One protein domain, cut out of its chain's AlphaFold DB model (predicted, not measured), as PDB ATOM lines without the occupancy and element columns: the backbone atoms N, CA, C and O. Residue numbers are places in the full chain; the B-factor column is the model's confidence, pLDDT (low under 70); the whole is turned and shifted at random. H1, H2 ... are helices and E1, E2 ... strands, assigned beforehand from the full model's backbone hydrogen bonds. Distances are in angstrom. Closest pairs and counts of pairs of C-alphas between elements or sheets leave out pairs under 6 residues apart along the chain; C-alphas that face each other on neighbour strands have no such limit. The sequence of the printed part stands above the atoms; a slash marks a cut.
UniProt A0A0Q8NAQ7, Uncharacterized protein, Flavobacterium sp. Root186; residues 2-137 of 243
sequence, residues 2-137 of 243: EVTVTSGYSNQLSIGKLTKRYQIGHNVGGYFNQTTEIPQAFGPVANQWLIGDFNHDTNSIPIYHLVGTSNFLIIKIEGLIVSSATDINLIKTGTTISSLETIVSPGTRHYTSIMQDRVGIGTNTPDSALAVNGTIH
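AT A GLANCE: This is residues 2 to 137 of the 243 residues of an uncharacterized protein of Flavobacterium sp. Root186 (UniProt A0A0Q8NAQ7). A twisted wall of four antiparallel strands has the short helix H1 and the small hairpin E4 and E5 over one face, and its other face is bare of named elements. Beyond this body the helix H2 sticks out, residues 81 to 94 standing free, and a 24-residue stretch without a named element leads away from H2 to a small separate head, the parallel pair E7 and E8. The 136 residues printed have two named helices and eight named strands, in the order E1 E2 E3 H1 E4 E5 E6 H2 E7 E8, and the large sheet runs E3 E2 E1 E6. The class is mixed, helices and strands, with under half of the residues in named elements. The whole is loose, with a radius of gyration of the C-alphas of 18.1 A, and spans 51 by 44 by 28 A.

IN THESE COORDINATES: Find C-alpha 2 at (-37.702, 0.968, -15.654); from there strand E1 runs through residues 2 to 7, 16.8 A long. E2, residues 17 to 23, covers 19.9 A, and E3, residues 35 to 42, covers 21.3 A. Look next at C-alpha 43, at (-43.059, -16.877, -16.075), where helix H1 begins; it holds residues 43 to 48 and is 9.3 A long. E4, residues 49 to 51, and E5, residues 63 to 65, are each 6.8 A long. E6, residues 73 to 78, measures 16.3 A, and helix H2, residues 85 to 94, measures 14.4 A. E7, residues 119 to 121, is 6.7 A long, and E8, residues 130 to 132, is 6.6 A long and ends at C-alpha 132, at (-60.940, -8.204, 0.669).

HOW THE PARTS SIT: Begin with E1, an inner strand of the large sheet. E1 and E2 form a hairpin at 164 degrees between their directions, with N 5 and O 18 at 2.7 A, within hydrogen-bond range. E2 and E3 form a hairpin at 168 degrees, with N 19 and O 40 at 2.8 A; together E1 E2 E3 are a meander, each strand the antiparallel neighbour of the one before. On the other side of E1 its antiparallel neighbour is E6, at 158 degrees, with N 2 and O 78 at 2.7 A. H1 is on this sheet at a height of 5.6 A; it lies over E2, only just, with 3 of its 6 C-alphas there, and stands up from the sheet at 49 degrees. The closest C-alphas of H1 and E2 are those of Ala 46 and Leu 18, 5.2 A apart. E4 comes closest to E2 at the C-alphas of Ile 51 and Lys 20, 6.6 A apart. E4 and E5 form an antiparallel hairpin at 163 degrees, with N 64 and O 50 at 2.8 A, and E5 is apart from E1 and E2. H2 is not on the large sheet. E7 and E8 are parallel at 9 degrees, with N 121 and O 131 at 2.9 A, and both are apart from E1, E2, E3 and E6. Of the O i to N i+4 pairs, 1 of 2 in H1 and 5 of 6 in H2 are within hydrogen-bond range.

THE WHOLE: The two C-alphas farthest apart are those of Thr 86 and Thr 135, at 54.0 A. The printed part has no cut. The long links are E2 to E3, E4 to E5 and H2 to E7, the last with 24 residues, 95 to 118. The mean pLDDT of the printed part is 80.2; look for values under 70 at residues 9 to 10, 13, 33, 70, 83 to 86 and 104 to 117.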
ATOM      1  N   GLU A   2     -37.281   2.361 -15.729       93.19
ATOM      2  CA  GLU A   2     -37.702   0.968 -15.654       93.19
ATOM      3  C   GLU A   2     -36.726   0.109 -16.439       93.19
ATOM      4  O   GLU A   2     -36.378   0.432 -17.572       93.19
ATOM      5  N   VAL A   3     -36.303  -0.995 -15.837       93.69
ATOM      6  CA  VAL A   3     -35.511  -2.025 -16.497       93.69
ATOM      7  C   VAL A   3     -36.373  -3.266 -16.582       93.69
ATOM      8  O   VAL A   3     -36.861  -3.775 -15.577       93.69
ATOM      9  N   THR A   4     -36.577  -3.742 -17.798       94.56
ATOM     10  CA  THR A   4     -37.314  -4.959 -18.092       94.56
ATOM     11  C   THR A   4     -36.372  -5.983 -18.691       94.56
ATOM     12  O   THR A   4     -35.670  -5.699 -19.656       94.56
ATOM     13  N   VAL A   5     -36.436  -7.196 -18.165       92.38
ATOM     14  CA  VAL A   5     -35.753  -8.381 -18.655       92.38
ATOM     15  C   VAL A   5     -36.777  -9.370 -19.209       92.38
ATOM     16  O   VAL A   5     -37.796  -9.668 -18.582       92.38
ATOM     17  N   THR A   6     -36.482  -9.893 -20.395       89.94
ATOM     18  CA  THR A   6     -37.118 -11.074 -20.991       89.94
ATOM     19  C   THR A   6     -36.041 -11.948 -21.637       89.94
ATOM     20  O   THR A   6     -34.884 -11.546 -21.745       89.94
ATOM     21  N   SER A   7     -36.395 -13.157 -22.056       80.81
ATOM     22  CA  SER A   7     -35.473 -14.091 -22.706       80.81
ATOM     23  C   SER A   7     -36.175 -14.866 -23.824       80.81
ATOM     24  O   SER A   7     -37.403 -14.886 -23.915       80.81
ATOM     25  N   GLY A   8     -35.382 -15.481 -24.705       73.12
ATOM     26  CA  GLY A   8     -35.843 -16.373 -25.776       73.12
ATOM     27  C   GLY A   8     -35.682 -17.863 -25.448       73.12
ATOM     28  O   GLY A   8     -35.305 -18.232 -24.333       73.12
ATOM     29  N   TYR A   9     -35.959 -18.722 -26.438       67.06
ATOM     30  CA  TYR A   9     -35.721 -20.169 -26.386       67.06
ATOM     31  C   TYR A   9     -34.379 -20.488 -27.054       67.06
ATOM     32  O   TYR A   9     -34.268 -20.458 -28.279       67.06
ATOM     33  N   SER A  10     -33.338 -20.754 -26.268       67.38
ATOM     34  CA  SER A  10     -32.061 -21.240 -26.819       67.38
ATOM     35  C   SER A  10     -31.477 -22.403 -26.037       67.38
ATOM     36  O   SER A  10     -31.053 -23.360 -26.669       67.38
ATOM     37  N   ASN A  11     -31.536 -22.388 -24.699       75.81
ATOM     38  CA  ASN A  11     -31.120 -23.548 -23.894       75.81
ATOM     39  C   ASN A  11     -32.163 -23.987 -22.852       75.81
ATOM     40  O   ASN A  11     -32.149 -25.131 -22.412       75.81
ATOM     41  N   GLN A  12     -33.093 -23.109 -22.467       75.19
ATOM     42  CA  GLN A  12     -34.262 -23.450 -21.647       75.19
ATOM     43  C   GLN A  12     -35.414 -22.488 -21.963       75.19
ATOM     44  O   GLN A  12     -35.190 -21.323 -22.312       75.19
ATOM     45  N   LEU A  13     -36.653 -22.961 -21.813       68.56
ATOM     46  CA  LEU A  13     -37.836 -22.125 -21.992       68.56
ATOM     47  C   LEU A  13     -37.831 -20.996 -20.956       68.56
ATOM     48  O   LEU A  13     -37.984 -21.229 -19.760       68.56
ATOM     49  N   SER A  14     -37.660 -19.771 -21.445       75.88
ATOM     50  CA  SER A  14     -37.535 -18.565 -20.619       75.88
ATOM     51  C   SER A  14     -38.558 -17.530 -21.053       75.88
ATOM     52  O   SER A  14     -38.239 -16.373 -21.302       75.88
ATOM     53  N   ILE A  15     -39.796 -17.991 -21.211       81.56
ATOM     54  CA  ILE A  15     -40.937 -17.111 -21.442       81.56
ATOM     55  C   ILE A  15     -41.271 -16.373 -20.146       81.56
ATOM     56  O   ILE A  15     -41.040 -16.882 -19.048       81.56
ATOM     57  N   GLY A  16     -41.826 -15.176 -20.263       84.62
ATOM     58  CA  GLY A  16     -42.162 -14.346 -19.113       84.62
ATOM     59  C   GLY A  16     -41.476 -12.996 -19.166       84.62
ATOM     60  O   GLY A  16     -40.906 -12.613 -20.183       84.62
ATOM     61  N   LYS A  17     -41.574 -12.256 -18.069       89.31
ATOM     62  CA  LYS A  17     -41.061 -10.892 -17.980       89.31
ATOM     63  C   LYS A  17     -40.772 -10.554 -16.527       89.31
ATOM     64  O   LYS A  17     -41.561 -10.892 -15.644       89.31
ATOM     65  N   LEU A  18     -39.664  -9.860 -16.308       89.88
ATOM     66  CA  LEU A  18     -39.303  -9.264 -15.031       89.88
ATOM     67  C   LEU A  18     -39.023  -7.780 -15.257       89.88
ATOM     68  O   LEU A  18     -38.120  -7.440 -16.011       89.88
ATOM     69  N   THR A  19     -39.779  -6.902 -14.618       93.31
ATOM     70  CA  THR A  19     -39.584  -5.453 -14.672       93.31
ATOM     71  C   THR A  19     -39.294  -4.947 -13.271       93.31
ATOM     72  O   THR A  19     -40.045  -5.250 -12.347       93.31
ATOM     73  N   LYS A  20     -38.231  -4.156 -13.126       92.12
ATOM     74  CA  LYS A  20     -37.914  -3.389 -11.922       92.12
ATOM     75  C   LYS A  20     -37.948  -1.906 -12.257       92.12
ATOM     76  O   LYS A  20     -37.312  -1.460 -13.214       92.12
ATOM     77  N   ARG A  21     -38.717  -1.146 -11.484       91.81
ATOM     78  CA  ARG A  21     -38.800   0.310 -11.581       91.81
ATOM     79  C   ARG A  21     -37.907   0.926 -10.514       91.81
ATOM     80  O   ARG A  21     -37.869   0.463  -9.381       91.81
ATOM     81  N   TYR A  22     -37.215   1.985 -10.905       90.25
ATOM     82  CA  TYR A  22     -36.309   2.773 -10.088       90.25
ATOM     83  C   TYR A  22     -36.768   4.224 -10.082       90.25
ATOM     84  O   TYR A  22     -36.902   4.853 -11.144       90.25
ATOM     85  N   GLN A  23     -36.942   4.771  -8.887       87.94
ATOM     86  CA  GLN A  23     -37.065   6.199  -8.665       87.94
ATOM     87  C   GLN A  23     -35.682   6.737  -8.298       87.94
ATOM     88  O   GLN A  23     -35.229   6.615  -7.165       87.94
ATOM     89  N   ILE A  24     -34.989   7.290  -9.295       84.38
ATOM     90  CA  ILE A  24     -33.639   7.835  -9.141       84.38
ATOM     91  C   ILE A  24     -33.742   9.351  -9.253       84.38
ATOM     92  O   ILE A  24     -34.122   9.871 -10.301       84.38
ATOM     93  N   GLY A  25     -33.415  10.050  -8.169       80.81
ATOM     94  CA  GLY A  25     -33.186  11.490  -8.179       80.81
ATOM     95  C   GLY A  25     -31.689  11.769  -8.125       80.81
ATOM     96  O   GLY A  25     -30.989  11.160  -7.320       80.81
ATOM     97  N   HIS A  26     -31.207  12.710  -8.932       80.25
ATOM     98  CA  HIS A  26     -29.824  13.181  -8.898       80.25
ATOM     99  C   HIS A  26     -29.796  14.709  -8.984       80.25
ATOM    100  O   HIS A  26     -30.511  15.298  -9.798       80.25
ATOM    101  N   ASN A  27     -28.974  15.357  -8.161       77.56
ATOM    102  CA  ASN A  27     -28.643  16.774  -8.281       77.56
ATOM    103  C   ASN A  27     -27.124  16.984  -8.200       77.56
ATOM    104  O   ASN A  27     -26.341  16.045  -8.163       77.56
ATOM    105  N   VAL A  28     -26.704  18.247  -8.138       78.06
ATOM    106  CA  VAL A  28     -25.287  18.636  -8.032       78.06
ATOM    107  C   VAL A  28     -24.601  18.098  -6.763       78.06
ATOM    108  O   VAL A  28     -23.381  18.012  -6.722       78.06
ATOM    109  N   GLY A  29     -25.374  17.746  -5.729       80.38
ATOM    110  CA  GLY A  29     -24.897  17.150  -4.479       80.38
ATOM    111  C   GLY A  29     -24.896  15.616  -4.467       80.38
ATOM    112  O   GLY A  29     -24.551  15.040  -3.441       80.38
ATOM    113  N   GLY A  30     -25.271  14.963  -5.573       82.25
ATOM    114  CA  GLY A  30     -25.286  13.509  -5.721       82.25
ATOM    115  C   GLY A  30     -26.690  12.913  -5.852       82.25
ATOM    116  O   GLY A  30     -27.646  13.572  -6.269       82.25
ATOM    117  N   TYR A  31     -26.809  11.623  -5.533       81.94
ATOM    118  CA  TYR A  31     -28.061  10.874  -5.627       81.94
ATOM    119  C   TYR A  31     -28.922  11.026  -4.363       81.94
ATOM    120  O   TYR A  31     -28.420  10.970  -3.244       81.94
ATOM    121  N   PHE A  32     -30.237  11.185  -4.542       79.19
ATOM    122  CA  PHE A  32     -31.231  11.153  -3.461       79.19
ATOM    123  C   PHE A  32     -31.661   9.716  -3.131       79.19
ATOM    124  O   PHE A  32     -31.284   8.778  -3.835       79.19
ATOM    125  N   ASN A  33     -32.502   9.556  -2.098       65.19
ATOM    126  CA  ASN A  33     -33.117   8.277  -1.731       65.19
ATOM    127  C   ASN A  33     -33.668   7.545  -2.960       65.19
ATOM    128  O   ASN A  33     -34.530   8.058  -3.676       65.19
ATOM    129  N   GLN A  34     -33.160   6.333  -3.168       74.69
ATOM    130  CA  GLN A  34     -33.533   5.464  -4.270       74.69
ATOM    131  C   GLN A  34     -34.582   4.486  -3.762       74.69
ATOM    132  O   GLN A  34     -34.300   3.653  -2.902       74.69
ATOM    133  N   THR A  35     -35.798   4.590  -4.280       81.56
ATOM    134  CA  THR A  35     -36.830   3.575  -4.062       81.56
ATOM    135  C   THR A  35     -36.962   2.724  -5.316       81.56
ATOM    136  O   THR A  35     -36.789   3.198  -6.446       81.56
ATOM    137  N   THR A  36     -37.228   1.434  -5.120       87.88
ATOM    138  CA  THR A  36     -37.456   0.500  -6.221       87.88
ATOM    139  C   THR A  36     -38.707  -0.324  -5.972       87.88
ATOM    140  O   THR A  36     -39.104  -0.534  -4.831       87.88
ATOM    141  N   GLU A  37     -39.330  -0.785  -7.051       86.44
ATOM    142  CA  GLU A  37     -40.459  -1.714  -7.000       86.44
ATOM    143  C   GLU A  37     -40.389  -2.708  -8.166       86.44
ATOM    144  O   GLU A  37     -39.745  -2.450  -9.189       86.44
ATOM    145  N   ILE A  38     -41.060  -3.852  -8.024       86.06
ATOM    146  CA  ILE A  38     -41.177  -4.884  -9.063       86.06
ATOM    147  C   ILE A  38     -42.615  -4.864  -9.602       86.06
ATOM    148  O   ILE A  38     -43.456  -5.624  -9.122       86.06
ATOM    149  N   PRO A  39     -42.940  -3.999 -10.583       85.31
ATOM    150  CA  PRO A  39     -44.306  -3.881 -11.095       85.31
ATOM    151  C   PRO A  39     -44.758  -5.107 -11.900       85.31
ATOM    152  O   PRO A  39     -45.955  -5.299 -12.109       85.31
ATOM    153  N   GLN A  40     -43.825  -5.930 -12.393       85.44
ATOM    154  CA  GLN A  40     -44.154  -7.105 -13.191       85.44
ATOM    155  C   GLN A  40     -43.118  -8.214 -13.002       85.44
ATOM    156  O   GLN A  40     -41.940  -8.016 -13.282       85.44
ATOM    157  N   ALA A  41     -43.561  -9.394 -12.578       86.31
ATOM    158  CA  ALA A  41     -42.723 -10.581 -12.441       86.31
ATOM    159  C   ALA A  41     -43.564 -11.832 -12.719       86.31
ATOM    160  O   ALA A  41     -44.399 -12.223 -11.908       86.31
ATOM    161  N   PHE A  42     -43.389 -12.453 -13.887       79.94
ATOM    162  CA  PHE A  42     -44.092 -13.693 -14.221       79.94
ATOM    163  C   PHE A  42     -43.314 -14.570 -15.204       79.94
ATOM    164  O   PHE A  42     -42.436 -14.104 -15.934       79.94
ATOM    165  N   GLY A  43     -43.688 -15.851 -15.243       80.69
ATOM    166  CA  GLY A  43     -43.059 -16.877 -16.075       80.69
ATOM    167  C   GLY A  43     -41.669 -17.309 -15.578       80.69
ATOM    168  O   GLY A  43     -41.156 -16.763 -14.599       80.69
ATOM    169  N   PRO A  44     -41.051 -18.311 -16.233       81.31
ATOM    170  CA  PRO A  44     -39.680 -18.744 -15.960       81.31
ATOM    171  C   PRO A  44     -38.654 -17.611 -15.784       81.31
ATOM    172  O   PRO A  44     -37.822 -17.704 -14.884       81.31
ATOM    173  N   VAL A  45     -38.763 -16.516 -16.552       85.62
ATOM    174  CA  VAL A  45     -37.849 -15.358 -16.454       85.62
ATOM    175  C   VAL A  45     -37.756 -14.805 -15.031       85.62
ATOM    176  O   VAL A  45     -36.652 -14.576 -14.548       85.62
ATOM    177  N   ALA A  46     -38.884 -14.642 -14.333       82.06
ATOM    178  CA  ALA A  46     -38.908 -14.074 -12.982       82.06
ATOM    179  C   ALA A  46     -38.217 -14.964 -11.929       82.06
ATOM    180  O   ALA A  46     -37.819 -14.491 -10.870       82.06
ATOM    181  N   ASN A  47     -38.069 -16.259 -12.223       77.56
ATOM    182  CA  ASN A  47     -37.393 -17.222 -11.354       77.56
ATOM    183  C   ASN A  47     -35.907 -17.396 -11.687       77.56
ATOM    184  O   ASN A  47     -35.143 -17.857 -10.839       77.56
ATOM    185  N   GLN A  48     -35.522 -17.107 -12.928       81.81
ATOM    186  CA  GLN A  48     -34.176 -17.328 -13.459       81.81
ATOM    187  C   GLN A  48     -33.318 -16.070 -13.403       81.81
ATOM    188  O   GLN A  48     -32.097 -16.177 -13.420       81.81
ATOM    189  N   TRP A  49     -33.935 -14.893 -13.349       85.62
ATOM    190  CA  TRP A  49     -33.242 -13.615 -13.411       85.62
ATOM    191  C   TRP A  49     -33.578 -12.742 -12.211       85.62
ATOM    192  O   TRP A  49     -34.663 -12.821 -11.637       85.62
ATOM    193  N   LEU A  50     -32.632 -11.882 -11.863       87.19
ATOM    194  CA  LEU A  50     -32.742 -10.896 -10.801       87.19
ATOM    195  C   LEU A  50     -32.208  -9.564 -11.323       87.19
ATOM    196  O   LEU A  50     -31.096  -9.504 -11.838       87.19
ATOM    197  N   ILE A  51     -32.985  -8.495 -11.164       91.50
ATOM    198  CA  ILE A  51     -32.525  -7.130 -11.435       91.50
ATOM    199  C   ILE A  51     -32.161  -6.491 -10.087       91.50
ATOM    200  O   ILE A  51     -33.026  -6.319  -9.222       91.50
ATOM    201  N   GLY A  52     -30.878  -6.186  -9.893       89.56
ATOM    202  CA  GLY A  52     -30.330  -5.630  -8.657       89.56
ATOM    203  C   GLY A  52     -30.700  -4.168  -8.425       89.56
ATOM    204  O   GLY A  52     -31.529  -3.591  -9.132       89.56
ATOM    205  N   ASP A  53     -30.146  -3.567  -7.382       88.62
ATOM    206  CA  ASP A  53     -30.323  -2.138  -7.107       88.62
ATOM    207  C   ASP A  53     -29.391  -1.280  -7.966       88.62
ATOM    208  O   ASP A  53     -28.407  -1.769  -8.518       88.62
ATOM    209  N   PHE A  54     -29.729  -0.000  -8.119       89.69
ATOM    210  CA  PHE A  54     -28.868   0.938  -8.829       89.69
ATOM    211  C   PHE A  54     -27.649   1.269  -7.960       89.69
ATOM    212  O   PHE A  54     -27.777   1.787  -6.853       89.69
ATOM    213  N   ASN A  55     -26.458   0.963  -8.463       88.88
ATOM    214  CA  ASN A  55     -25.207   1.324  -7.821       88.88
ATOM    215  C   ASN A  55     -24.802   2.731  -8.276       88.88
ATOM    216  O   ASN A  55     -24.496   2.947  -9.449       88.88
ATOM    217  N   HIS A  56     -24.806   3.678  -7.339       86.12
ATOM    218  CA  HIS A  56     -24.476   5.076  -7.599       86.12
ATOM    219  C   HIS A  56     -22.976   5.330  -7.782       86.12
ATOM    220  O   HIS A  56     -22.617   6.258  -8.502       86.12
ATOM    221  N   ASP A  57     -22.112   4.507  -7.183       86.12
ATOM    222  CA  ASP A  57     -20.658   4.639  -7.311       86.12
ATOM    223  C   ASP A  57     -20.203   4.279  -8.728       86.12
ATOM    224  O   ASP A  57     -19.336   4.927  -9.313       86.12
ATOM    225  N   THR A  58     -20.822   3.245  -9.302       87.44
ATOM    226  CA  THR A  58     -20.473   2.715 -10.627       87.44
ATOM    227  C   THR A  58     -21.473   3.087 -11.720       87.44
ATOM    228  O   THR A  58     -21.275   2.704 -12.871       87.44
ATOM    229  N   ASN A  59     -22.546   3.810 -11.385       86.56
ATOM    230  CA  ASN A  59     -23.671   4.130 -12.272       86.56
ATOM    231  C   ASN A  59     -24.214   2.902 -13.029       86.56
ATOM    232  O   ASN A  59     -24.487   2.966 -14.229       86.56
ATOM    233  N   SER A  60     -24.353   1.768 -12.340       89.75
ATOM    234  CA  SER A  60     -24.705   0.489 -12.964       89.75
ATOM    235  C   SER A  60     -25.862  -0.213 -12.258       89.75
ATOM    236  O   SER A  60     -26.136   0.014 -11.083       89.75
ATOM    237  N   ILE A  61     -26.561  -1.081 -12.991       91.25
ATOM    238  CA  ILE A  61     -27.587  -1.975 -12.444       91.25
ATOM    239  C   ILE A  61     -27.138  -3.403 -12.736       91.25
ATOM    240  O   ILE A  61     -27.111  -3.790 -13.908       91.25
ATOM    241  N   PRO A  62     -26.784  -4.199 -11.715       90.75
ATOM    242  CA  PRO A  62     -26.410  -5.580 -11.936       90.75
ATOM    243  C   PRO A  62     -27.652  -6.405 -12.279       90.75
ATOM    244  O   PRO A  62     -28.695  -6.301 -11.630       90.75
ATOM    245  N   ILE A  63     -27.541  -7.245 -13.306       89.75
ATOM    246  CA  ILE A  63     -28.559  -8.232 -13.668       89.75
ATOM    247  C   ILE A  63     -27.944  -9.606 -13.456       89.75
ATOM    248  O   ILE A  63     -26.955  -9.959 -14.094       89.75
ATOM    249  N   TYR A  64     -28.531 -10.375 -12.550       87.12
ATOM    250  CA  TYR A  64     -28.032 -11.683 -12.169       87.12
ATOM    251  C   TYR A  64     -28.843 -12.767 -12.849       87.12
ATOM    252  O   TYR A  64     -30.072 -12.701 -12.931       87.12
ATOM    253  N   HIS A  65     -28.136 -13.805 -13.263       84.94
ATOM    254  CA  HIS A  65     -28.727 -15.051 -13.689       84.94
ATOM    255  C   HIS A  65     -28.612 -16.059 -12.545       84.94
ATOM    256  O   HIS A  65     -27.517 -16.403 -12.110       84.94
ATOM    257  N   LEU A  66     -29.752 -16.491 -12.020       82.06
ATOM    258  CA  LEU A  66     -29.865 -17.309 -10.812       82.06
ATOM    259  C   LEU A  66     -29.762 -18.816 -11.091       82.06
ATOM    260  O   LEU A  66     -29.907 -19.629 -10.180       82.06
ATOM    261  N   VAL A  67     -29.559 -19.206 -12.350       78.31
ATOM    262  CA  VAL A  67     -29.462 -20.604 -12.785       78.31
ATOM    263  C   VAL A  67     -28.233 -20.803 -13.672       78.31
ATOM    264  O   VAL A  67     -27.795 -19.889 -14.364       78.31
ATOM    265  N   GLY A  68     -27.666 -22.011 -13.675       76.44
ATOM    266  CA  GLY A  68     -26.438 -22.320 -14.426       76.44
ATOM    267  C   GLY A  68     -26.614 -22.469 -15.947       76.44
ATOM    268  O   GLY A  68     -25.644 -22.702 -16.663       76.44
ATOM    269  N   THR A  69     -27.840 -22.374 -16.462       78.31
ATOM    270  CA  THR A  69     -28.214 -22.675 -17.853       78.31
ATOM    271  C   THR A  69     -28.285 -21.419 -18.718       78.31
ATOM    272  O   THR A  69     -29.311 -20.752 -18.744       78.31
ATOM    273  N   SER A  70     -27.225 -21.098 -19.464       69.12
ATOM    274  CA  SER A  70     -27.130 -19.871 -20.283       69.12
ATOM    275  C   SER A  70     -28.351 -19.601 -21.175       69.12
ATOM    276  O   SER A  70     -28.836 -20.503 -21.842       69.12
ATOM    277  N   ASN A  71     -28.808 -18.353 -21.281       76.25
ATOM    278  CA  ASN A  71     -29.781 -17.919 -22.290       76.25
ATOM    279  C   ASN A  71     -29.468 -16.511 -22.783       76.25
ATOM    280  O   ASN A  71     -28.806 -15.739 -22.092       76.25
ATOM    281  N   PHE A  72     -30.013 -16.165 -23.951       79.81
ATOM    282  CA  PHE A  72     -30.006 -14.786 -24.418       79.81
ATOM    283  C   PHE A  72     -30.877 -13.908 -23.530       79.81
ATOM    284  O   PHE A  72     -32.061 -14.179 -23.331       79.81
ATOM    285  N   LEU A  73     -30.281 -12.823 -23.055       83.69
ATOM    286  CA  LEU A  73     -30.944 -11.808 -22.264       83.69
ATOM    287  C   LEU A  73     -31.402 -10.667 -23.175       83.69
ATOM    288  O   LEU A  73     -30.601 -10.093 -23.909       83.69
ATOM    289  N   ILE A  74     -32.684 -10.320 -23.110       88.75
ATOM    290  CA  ILE A  74     -33.235  -9.138 -23.771       88.75
ATOM    291  C   ILE A  74     -33.564  -8.123 -22.683       88.75
ATOM    292  O   ILE A  74     -34.381  -8.395 -21.801       88.75
ATOM    293  N   ILE A  75     -32.940  -6.950 -22.768       90.12
ATOM    294  CA  ILE A  75     -33.135  -5.853 -21.822       90.12
ATOM    295  C   ILE A  75     -33.842  -4.711 -22.544       90.12
ATOM    296  O   ILE A  75     -33.400  -4.252 -23.595       90.12
ATOM    297  N   LYS A  76     -34.929  -4.227 -21.951       92.25
ATOM    298  CA  LYS A  76     -35.589  -2.982 -22.335       92.25
ATOM    299  C   LYS A  76     -35.434  -1.994 -21.188       92.25
ATOM    300  O   LYS A  76     -35.803  -2.308 -20.059       92.25
ATOM    301  N   ILE A  77     -34.903  -0.813 -21.485       89.38
ATOM    302  CA  ILE A  77     -34.778   0.284 -20.525       89.38
ATOM    303  C   ILE A  77     -35.721   1.399 -20.964       89.38
ATOM    304  O   ILE A  77     -35.691   1.830 -22.115       89.38
ATOM    305  N   GLU A  78     -36.563   1.851 -20.043       89.38
ATOM    306  CA  GLU A  78     -37.508   2.943 -20.252       89.38
ATOM    307  C   GLU A  78     -37.269   4.028 -19.206       89.38
ATOM    308  O   GLU A  78     -36.974   3.763 -18.041       89.38
ATOM    309  N   GLY A  79     -37.379   5.288 -19.601       82.50
ATOM    310  CA  GLY A  79     -37.122   6.398 -18.701       82.50
ATOM    311  C   GLY A  79     -37.813   7.657 -19.176       82.50
ATOM    312  O   GLY A  79     -37.935   7.900 -20.372       82.50
ATOM    313  N   LEU A  80     -38.253   8.450 -18.208       78.88
ATOM    314  CA  LEU A  80     -38.689   9.819 -18.410       78.88
ATOM    315  C   LEU A  80     -37.544  10.714 -17.957       78.88
ATOM    316  O   LEU A  80     -37.018  10.537 -16.858       78.88
ATOM    317  N   ILE A  81     -37.149  11.636 -18.821       74.25
ATOM    318  CA  ILE A  81     -36.066  12.581 -18.569       74.25
ATOM    319  C   ILE A  81     -36.558  13.987 -18.900       74.25
ATOM    320  O   ILE A  81     -37.320  14.179 -19.847       74.25
ATOM    321  N   VAL A  82     -36.119  14.968 -18.117       72.88
ATOM    322  CA  VAL A  82     -36.236  16.386 -18.469       72.88
ATOM    323  C   VAL A  82     -34.912  16.747 -19.123       72.88
ATOM    324  O   VAL A  82     -33.909  16.868 -18.424       72.88
ATOM    325  N   SER A  83     -34.862  16.796 -20.454       67.88
ATOM    326  CA  SER A  83     -33.577  16.876 -21.154       67.88
ATOM    327  C   SER A  83     -33.631  17.636 -22.480       67.88
ATOM    328  O   SER A  83     -34.688  17.799 -23.089       67.88
ATOM    329  N   SER A  84     -32.457  18.071 -22.944       69.12
ATOM    330  CA  SER A  84     -32.214  18.556 -24.305       69.12
ATOM    331  C   SER A  84     -31.935  17.386 -25.269       69.12
ATOM    332  O   SER A  84     -31.759  16.239 -24.846       69.12
ATOM    333  N   ALA A  85     -31.870  17.652 -26.580       67.44
ATOM    334  CA  ALA A  85     -31.551  16.629 -27.586       67.44
ATOM    335  C   ALA A  85     -30.149  16.007 -27.398       67.44
ATOM    336  O   ALA A  85     -29.941  14.835 -27.717       67.44
ATOM    337  N   THR A  86     -29.196  16.768 -26.854       69.38
ATOM    338  CA  THR A  86     -27.818  16.324 -26.593       69.38
ATOM    339  C   THR A  86     -27.763  15.269 -25.485       69.38
ATOM    340  O   THR A  86     -27.043  14.279 -25.605       69.38
ATOM    341  N   ASP A  87     -28.595  15.422 -24.454       74.62
ATOM    342  CA  ASP A  87     -28.656  14.520 -23.298       74.62
ATOM    343  C   ASP A  87     -29.206  13.135 -23.673       74.62
ATOM    344  O   ASP A  87     -28.714  12.109 -23.205       74.62
ATOM    345  N   ILE A  88     -30.180  13.084 -24.592       76.75
ATOM    346  CA  ILE A  88     -30.707  11.822 -25.136       76.75
ATOM    347  C   ILE A  88     -29.603  11.039 -25.850       76.75
ATOM    348  O   ILE A  88     -29.525   9.816 -25.716       76.75
ATOM    349  N   ASN A  89     -28.754  11.724 -26.620       81.31
ATOM    350  CA  ASN A  89     -27.662  11.070 -27.334       81.31
ATOM    351  C   ASN A  89     -26.618  10.518 -26.364       81.31
ATOM    352  O   ASN A  89     -26.192   9.383 -26.552       81.31
ATOM    353  N   LEU A  90     -26.290  11.250 -25.295       79.81
ATOM    354  CA  LEU A  90     -25.377  10.772 -24.252       79.81
ATOM    355  C   LEU A  90     -25.900   9.507 -23.563       79.81
ATOM    356  O   LEU A  90     -25.128   8.578 -23.345       79.81
ATOM    357  N   ILE A  91     -27.205   9.416 -23.292       80.00
ATOM    358  CA  ILE A  91     -27.814   8.193 -22.741       80.00
ATOM    359  C   ILE A  91     -27.719   7.043 -23.749       80.00
ATOM    360  O   ILE A  91     -27.319   5.937 -23.387       80.00
ATOM    361  N   LYS A  92     -28.046   7.293 -25.023       77.56
ATOM    362  CA  LYS A  92     -27.978   6.271 -26.081       77.56
ATOM    363  C   LYS A  92     -26.566   5.731 -26.290       77.56
ATOM    364  O   LYS A  92     -26.415   4.536 -26.500       77.56
ATOM    365  N   THR A  93     -25.549   6.592 -26.255       83.56
ATOM    366  CA  THR A  93     -24.156   6.190 -26.498       83.56
ATOM    367  C   THR A  93     -23.437   5.723 -25.236       83.56
ATOM    368  O   THR A  93     -22.498   4.942 -25.337       83.56
ATOM    369  N   GLY A  94     -23.843   6.206 -24.060       82.19
ATOM    370  CA  GLY A  94     -23.221   5.888 -22.772       82.19
ATOM    371  C   GLY A  94     -23.774   4.632 -22.097       82.19
ATOM    372  O   GLY A  94     -23.101   4.052 -21.249       82.19
ATOM    373  N   THR A  95     -24.975   4.177 -22.471       85.06
ATOM    374  CA  THR A  95     -25.553   2.942 -21.923       85.06
ATOM    375  C   THR A  95     -24.907   1.726 -22.581       85.06
ATOM    376  O   THR A  95     -25.108   1.470 -23.767       85.06
ATOM    377  N   THR A  96     -24.149   0.952 -21.806       86.75
ATOM    378  CA  THR A  96     -23.442  -0.250 -22.272       86.75
ATOM    379  C   THR A  96     -23.783  -1.459 -21.403       86.75
ATOM    380  O   THR A  96     -24.174  -1.315 -20.246       86.75
ATOM    381  N   ILE A  97     -23.656  -2.663 -21.969       85.62
ATOM    382  CA  ILE A  97     -23.729  -3.925 -21.220       85.62
ATOM    383  C   ILE A  97     -22.289  -4.373 -20.965       85.62
ATOM    384  O   ILE A  97     -21.515  -4.516 -21.912       85.62
ATOM    385  N   SER A  98     -21.924  -4.565 -19.697       85.50
ATOM    386  CA  SER A  98     -20.588  -5.030 -19.311       85.50
ATOM    387  C   SER A  98     -20.347  -6.486 -19.722       85.50
ATOM    388  O   SER A  98     -21.280  -7.236 -20.018       85.50
ATOM    389  N   SER A  99     -19.083  -6.919 -19.699       82.88
ATOM    390  CA  SER A  99     -18.756  -8.345 -19.787       82.88
ATOM    391  C   SER A  99     -19.419  -9.124 -18.648       82.88
ATOM    392  O   SER A  99     -19.562  -8.606 -17.540       82.88
ATOM    393  N   LEU A 100     -19.796 -10.374 -18.922       80.50
ATOM    394  CA  LEU A 100     -20.345 -11.264 -17.905       80.50
ATOM    395  C   LEU A 100     -19.288 -11.541 -16.830       80.50
ATOM    396  O   LEU A 100     -18.164 -11.929 -17.150       80.50
ATOM    397  N   GLU A 101     -19.677 -11.387 -15.571       79.94
ATOM    398  CA  GLU A 101     -18.861 -11.738 -14.416       79.94
ATOM    399  C   GLU A 101     -19.585 -12.807 -13.592       79.94
ATOM    400  O   GLU A 101     -20.798 -12.737 -13.384       79.94
ATOM    401  N   THR A 102     -18.839 -13.806 -13.121       74.56
ATOM    402  CA  THR A 102     -19.368 -14.812 -12.200       74.56
ATOM    403  C   THR A 102     -19.089 -14.361 -10.776       74.56
ATOM    404  O   THR A 102     -17.971 -14.494 -10.284       74.56
ATOM    405  N   ILE A 103     -20.122 -13.864 -10.107       72.75
ATOM    406  CA  ILE A 103     -20.073 -13.462  -8.701       72.75
ATOM    407  C   ILE A 103     -20.961 -14.378  -7.859       72.75
ATOM    408  O   ILE A 103     -22.030 -14.806  -8.298       72.75
ATOM    409  N   VAL A 104     -20.536 -14.675  -6.630       66.00
ATOM    410  CA  VAL A 104     -21.391 -15.354  -5.649       66.00
ATOM    411  C   VAL A 104     -22.445 -14.346  -5.195       66.00
ATOM    412  O   VAL A 104     -22.149 -13.434  -4.428       66.00
ATOM    413  N   SER A 105     -23.666 -14.466  -5.716       56.84
ATOM    414  CA  SER A 105     -24.772 -13.574  -5.357       56.84
ATOM    415  C   SER A 105     -25.558 -14.131  -4.163       56.84
ATOM    416  O   SER A 105     -25.946 -15.298  -4.204       56.84
ATOM    417  N   PRO A 106     -25.862 -13.322  -3.128       55.22
ATOM    418  CA  PRO A 106     -26.829 -13.683  -2.088       55.22
ATOM    419  C   PRO A 106     -28.289 -13.493  -2.544       55.22
ATOM    420  O   PRO A 106     -29.211 -13.691  -1.756       55.22
ATOM    421  N   GLY A 107     -28.519 -13.055  -3.787       55.88
ATOM    422  CA  GLY A 107     -29.834 -12.664  -4.283       55.88
ATOM    423  C   GLY A 107     -30.831 -13.822  -4.352       55.88
ATOM    424  O   GLY A 107     -30.592 -14.841  -4.997       55.88
ATOM    425  N   THR A 108     -31.989 -13.645  -3.718       56.72
ATOM    426  CA  THR A 108     -33.139 -14.553  -3.813       56.72
ATOM    427  C   THR A 108     -34.051 -14.190  -4.989       56.72
ATOM    428  O   THR A 108     -33.992 -13.084  -5.525       56.72
ATOM    429  N   ARG A 109     -34.942 -15.112  -5.385       55.81
ATOM    430  CA  ARG A 109     -35.972 -14.857  -6.410       55.81
ATOM    431  C   ARG A 109     -36.833 -13.646  -6.032       55.81
ATOM    432  O   ARG A 109     -37.246 -13.519  -4.881       55.81
ATOM    433  N   HIS A 110     -37.129 -12.791  -7.006       53.16
ATOM    434  CA  HIS A 110     -38.018 -11.650  -6.812       53.16
ATOM    435  C   HIS A 110     -39.478 -12.085  -6.960       53.16
ATOM    436  O   HIS A 110     -39.951 -12.373  -8.058       53.16
ATOM    437  N   TYR A 111     -40.187 -12.138  -5.836       48.03
ATOM    438  CA  TYR A 111     -41.642 -12.259  -5.807       48.03
ATOM    439  C   TYR A 111     -42.292 -10.919  -6.182       48.03
ATOM    440  O   TYR A 111     -41.687  -9.860  -6.008       48.03
ATOM    441  N   THR A 112     -43.547 -10.952  -6.637       46.44
ATOM    442  CA  THR A 112     -44.421  -9.771  -6.608       46.44
ATOM    443  C   THR A 112     -44.593  -9.364  -5.148       46.44
ATOM    444  O   THR A 112     -45.428  -9.914  -4.435       46.44
ATOM    445  N   SER A 113     -43.758  -8.447  -4.672       44.50
ATOM    446  CA  SER A 113     -43.970  -7.801  -3.387       44.50
ATOM    447  C   SER A 113     -44.954  -6.665  -3.625       44.50
ATOM    448  O   SER A 113     -44.632  -5.694  -4.310       44.50
ATOM    449  N   ILE A 114     -46.170  -6.794  -3.098       63.50
ATOM    450  CA  ILE A 114     -47.043  -5.635  -2.953       63.50
ATOM    451  C   ILE A 114     -46.455  -4.848  -1.780       63.50
ATOM    452  O   ILE A 114     -46.784  -5.109  -0.631       63.50
ATOM    453  N   MET A 115     -45.511  -3.944  -2.061       52.41
ATOM    454  CA  MET A 115     -44.806  -3.131  -1.054       52.41
ATOM    455  C   MET A 115     -45.662  -1.980  -0.502       52.41
ATOM    456  O   MET A 115     -45.141  -0.955  -0.074       52.41
ATOM    457  N   GLN A 116     -46.984  -2.125  -0.547       58.03
ATOM    458  CA  GLN A 116     -47.894  -1.206   0.118       58.03
ATOM    459  C   GLN A 116     -48.125  -1.712   1.537       58.03
ATOM    460  O   GLN A 116     -48.294  -2.912   1.738       58.03
ATOM    461  N   ASP A 117     -48.203  -0.797   2.507       66.12
ATOM    462  CA  ASP A 117     -48.522  -1.141   3.900       66.12
ATOM    463  C   ASP A 117     -49.827  -1.951   4.008       66.12
ATOM    464  O   ASP A 117     -50.024  -2.709   4.961       66.12
ATOM    465  N   ARG A 118     -50.750  -1.758   3.050       75.31
ATOM    466  CA  ARG A 118     -52.071  -2.393   3.002       75.31
ATOM    467  C   ARG A 118     -52.539  -2.598   1.563       75.31
ATOM    468  O   ARG A 118     -52.409  -1.703   0.732       75.31
ATOM    469  N   VAL A 119     -53.155  -3.745   1.300       84.25
ATOM    470  CA  VAL A 119     -53.746  -4.127   0.013       84.25
ATOM    471  C   VAL A 119     -55.258  -4.225   0.177       84.25
ATOM    472  O   VAL A 119     -55.747  -5.043   0.952       84.25
ATOM    473  N   GLY A 120     -56.007  -3.394  -0.547       82.50
ATOM    474  CA  GLY A 120     -57.469  -3.444  -0.594       82.50
ATOM    475  C   GLY A 120     -57.964  -4.051  -1.906       82.50
ATOM    476  O   GLY A 120     -57.654  -3.536  -2.978       82.50
ATOM    477  N   ILE A 121     -58.761  -5.119  -1.841       84.88
ATOM    478  CA  ILE A 121     -59.486  -5.674  -2.995       84.88
ATOM    479  C   ILE A 121     -60.976  -5.399  -2.784       84.88
ATOM    480  O   ILE A 121     -61.578  -5.915  -1.846       84.88
ATOM    481  N   GLY A 122     -61.573  -4.551  -3.625       80.19
ATOM    482  CA  GLY A 122     -62.977  -4.135  -3.475       80.19
ATOM    483  C   GLY A 122     -63.236  -3.132  -2.338       80.19
ATOM    484  O   GLY A 122     -64.390  -2.884  -1.988       80.19
ATOM    485  N   THR A 123     -62.184  -2.550  -1.752       78.44
ATOM    486  CA  THR A 123     -62.261  -1.515  -0.708       78.44
ATOM    487  C   THR A 123     -61.153  -0.476  -0.884       78.44
ATOM    488  O   THR A 123     -60.024  -0.825  -1.225       78.44
ATOM    489  N   ASN A 124     -61.471   0.798  -0.627       72.12
ATOM    490  CA  ASN A 124     -60.510   1.911  -0.649       72.12
ATOM    491  C   ASN A 124     -59.922   2.212   0.741       72.12
ATOM    492  O   ASN A 124     -59.023   3.037   0.870       72.12
ATOM    493  N   THR A 125     -60.440   1.559   1.782       77.88
ATOM    494  CA  THR A 125     -60.046   1.755   3.180       77.88
ATOM    495  C   THR A 125     -59.759   0.393   3.812       77.88
ATOM    496  O   THR A 125     -60.571  -0.097   4.597       77.88
ATOM    497  N   PRO A 126     -58.654  -0.276   3.436       84.38
ATOM    498  CA  PRO A 126     -58.295  -1.557   4.033       84.38
ATOM    499  C   PRO A 126     -58.090  -1.391   5.545       84.38
ATOM    500  O   PRO A 126     -57.453  -0.433   5.986       84.38
ATOM    501  N   ASP A 127     -58.615  -2.314   6.346       86.06
ATOM    502  CA  ASP A 127     -58.528  -2.358   7.817       86.06
ATOM    503  C   ASP A 127     -57.400  -3.287   8.334       86.06
ATOM    504  O   ASP A 127     -56.988  -3.201   9.493       86.06
ATOM    505  N   SER A 128     -56.765  -4.021   7.424       86.88
ATOM    506  CA  SER A 128     -55.636  -4.924   7.651       86.88
ATOM    507  C   SER A 128     -54.619  -4.840   6.500       86.88
ATOM    508  O   SER A 128     -54.821  -4.106   5.533       86.88
ATOM    509  N   ALA A 129     -53.495  -5.561   6.605       88.12
ATOM    510  CA  ALA A 129     -52.474  -5.602   5.548       88.12
ATOM    511  C   ALA A 129     -53.023  -6.153   4.216       88.12
ATOM    512  O   ALA A 129     -52.568  -5.757   3.147       88.12
ATOM    513  N   LEU A 130     -54.036  -7.023   4.272       90.38
ATOM    514  CA  LEU A 130     -54.811  -7.479   3.124       90.38
ATOM    515  C   LEU A 130     -56.292  -7.504   3.511       90.38
ATOM    516  O   LEU A 130     -56.710  -8.381   4.262       90.38
ATOM    517  N   ALA A 131     -57.079  -6.582   2.961       89.69
ATOM    518  CA  ALA A 131     -58.524  -6.527   3.148       89.69
ATOM    519  C   ALA A 131     -59.236  -6.835   1.826       89.69
ATOM    520  O   ALA A 131     -58.981  -6.193   0.804       89.69
ATOM    521  N   VAL A 132     -60.152  -7.804   1.842       93.00
ATOM    522  CA  VAL A 132     -60.940  -8.204   0.669       93.00
ATOM    523  C   VAL A 132     -62.420  -8.016   0.978       93.00
ATOM    524  O   VAL A 132     -62.986  -8.741   1.787       93.00
ATOM    525  N   ASN A 133     -63.058  -7.056   0.312       90.94
ATOM    526  CA  ASN A 133     -64.508  -6.873   0.352       90.94
ATOM    527  C   ASN A 133     -65.158  -7.732  -0.742       90.94
ATOM    528  O   ASN A 133     -65.557  -7.246  -1.802       90.94
ATOM    529  N   GLY A 134     -65.163  -9.043  -0.516       91.25
ATOM    530  CA  GLY A 134     -65.647 -10.033  -1.466       91.25
ATOM    531  C   GLY A 134     -65.228 -11.447  -1.079       91.25
ATOM    532  O   GLY A 134     -64.700 -11.689   0.003       91.25
ATOM    533  N   THR A 135     -65.463 -12.399  -1.976       92.75
ATOM    534  CA  THR A 135     -65.118 -13.806  -1.748       92.75
ATOM    535  C   THR A 135     -63.697 -14.108  -2.216       92.75
ATOM    536  O   THR A 135     -63.318 -13.779  -3.340       92.75
ATOM    537  N   ILE A 136     -62.933 -14.803  -1.375       93.62
ATOM    538  CA  ILE A 136     -61.638 -15.381  -1.739       93.62
ATOM    539  C   ILE A 136     -61.871 -16.845  -2.128       93.62
ATOM    540  O   ILE A 136     -62.377 -17.625  -1.325       93.62
ATOM    541  N   HIS A 137     -61.499 -17.229  -3.351       94.25
ATOM    542  CA  HIS A 137     -61.505 -18.627  -3.789       94.25
ATOM    543  C   HIS A 137     -60.068 -19.150  -3.848       94.25
ATOM    544  O   HIS A 137     -59.251 -18.678  -4.639       94.25
TER     545      HIS A 137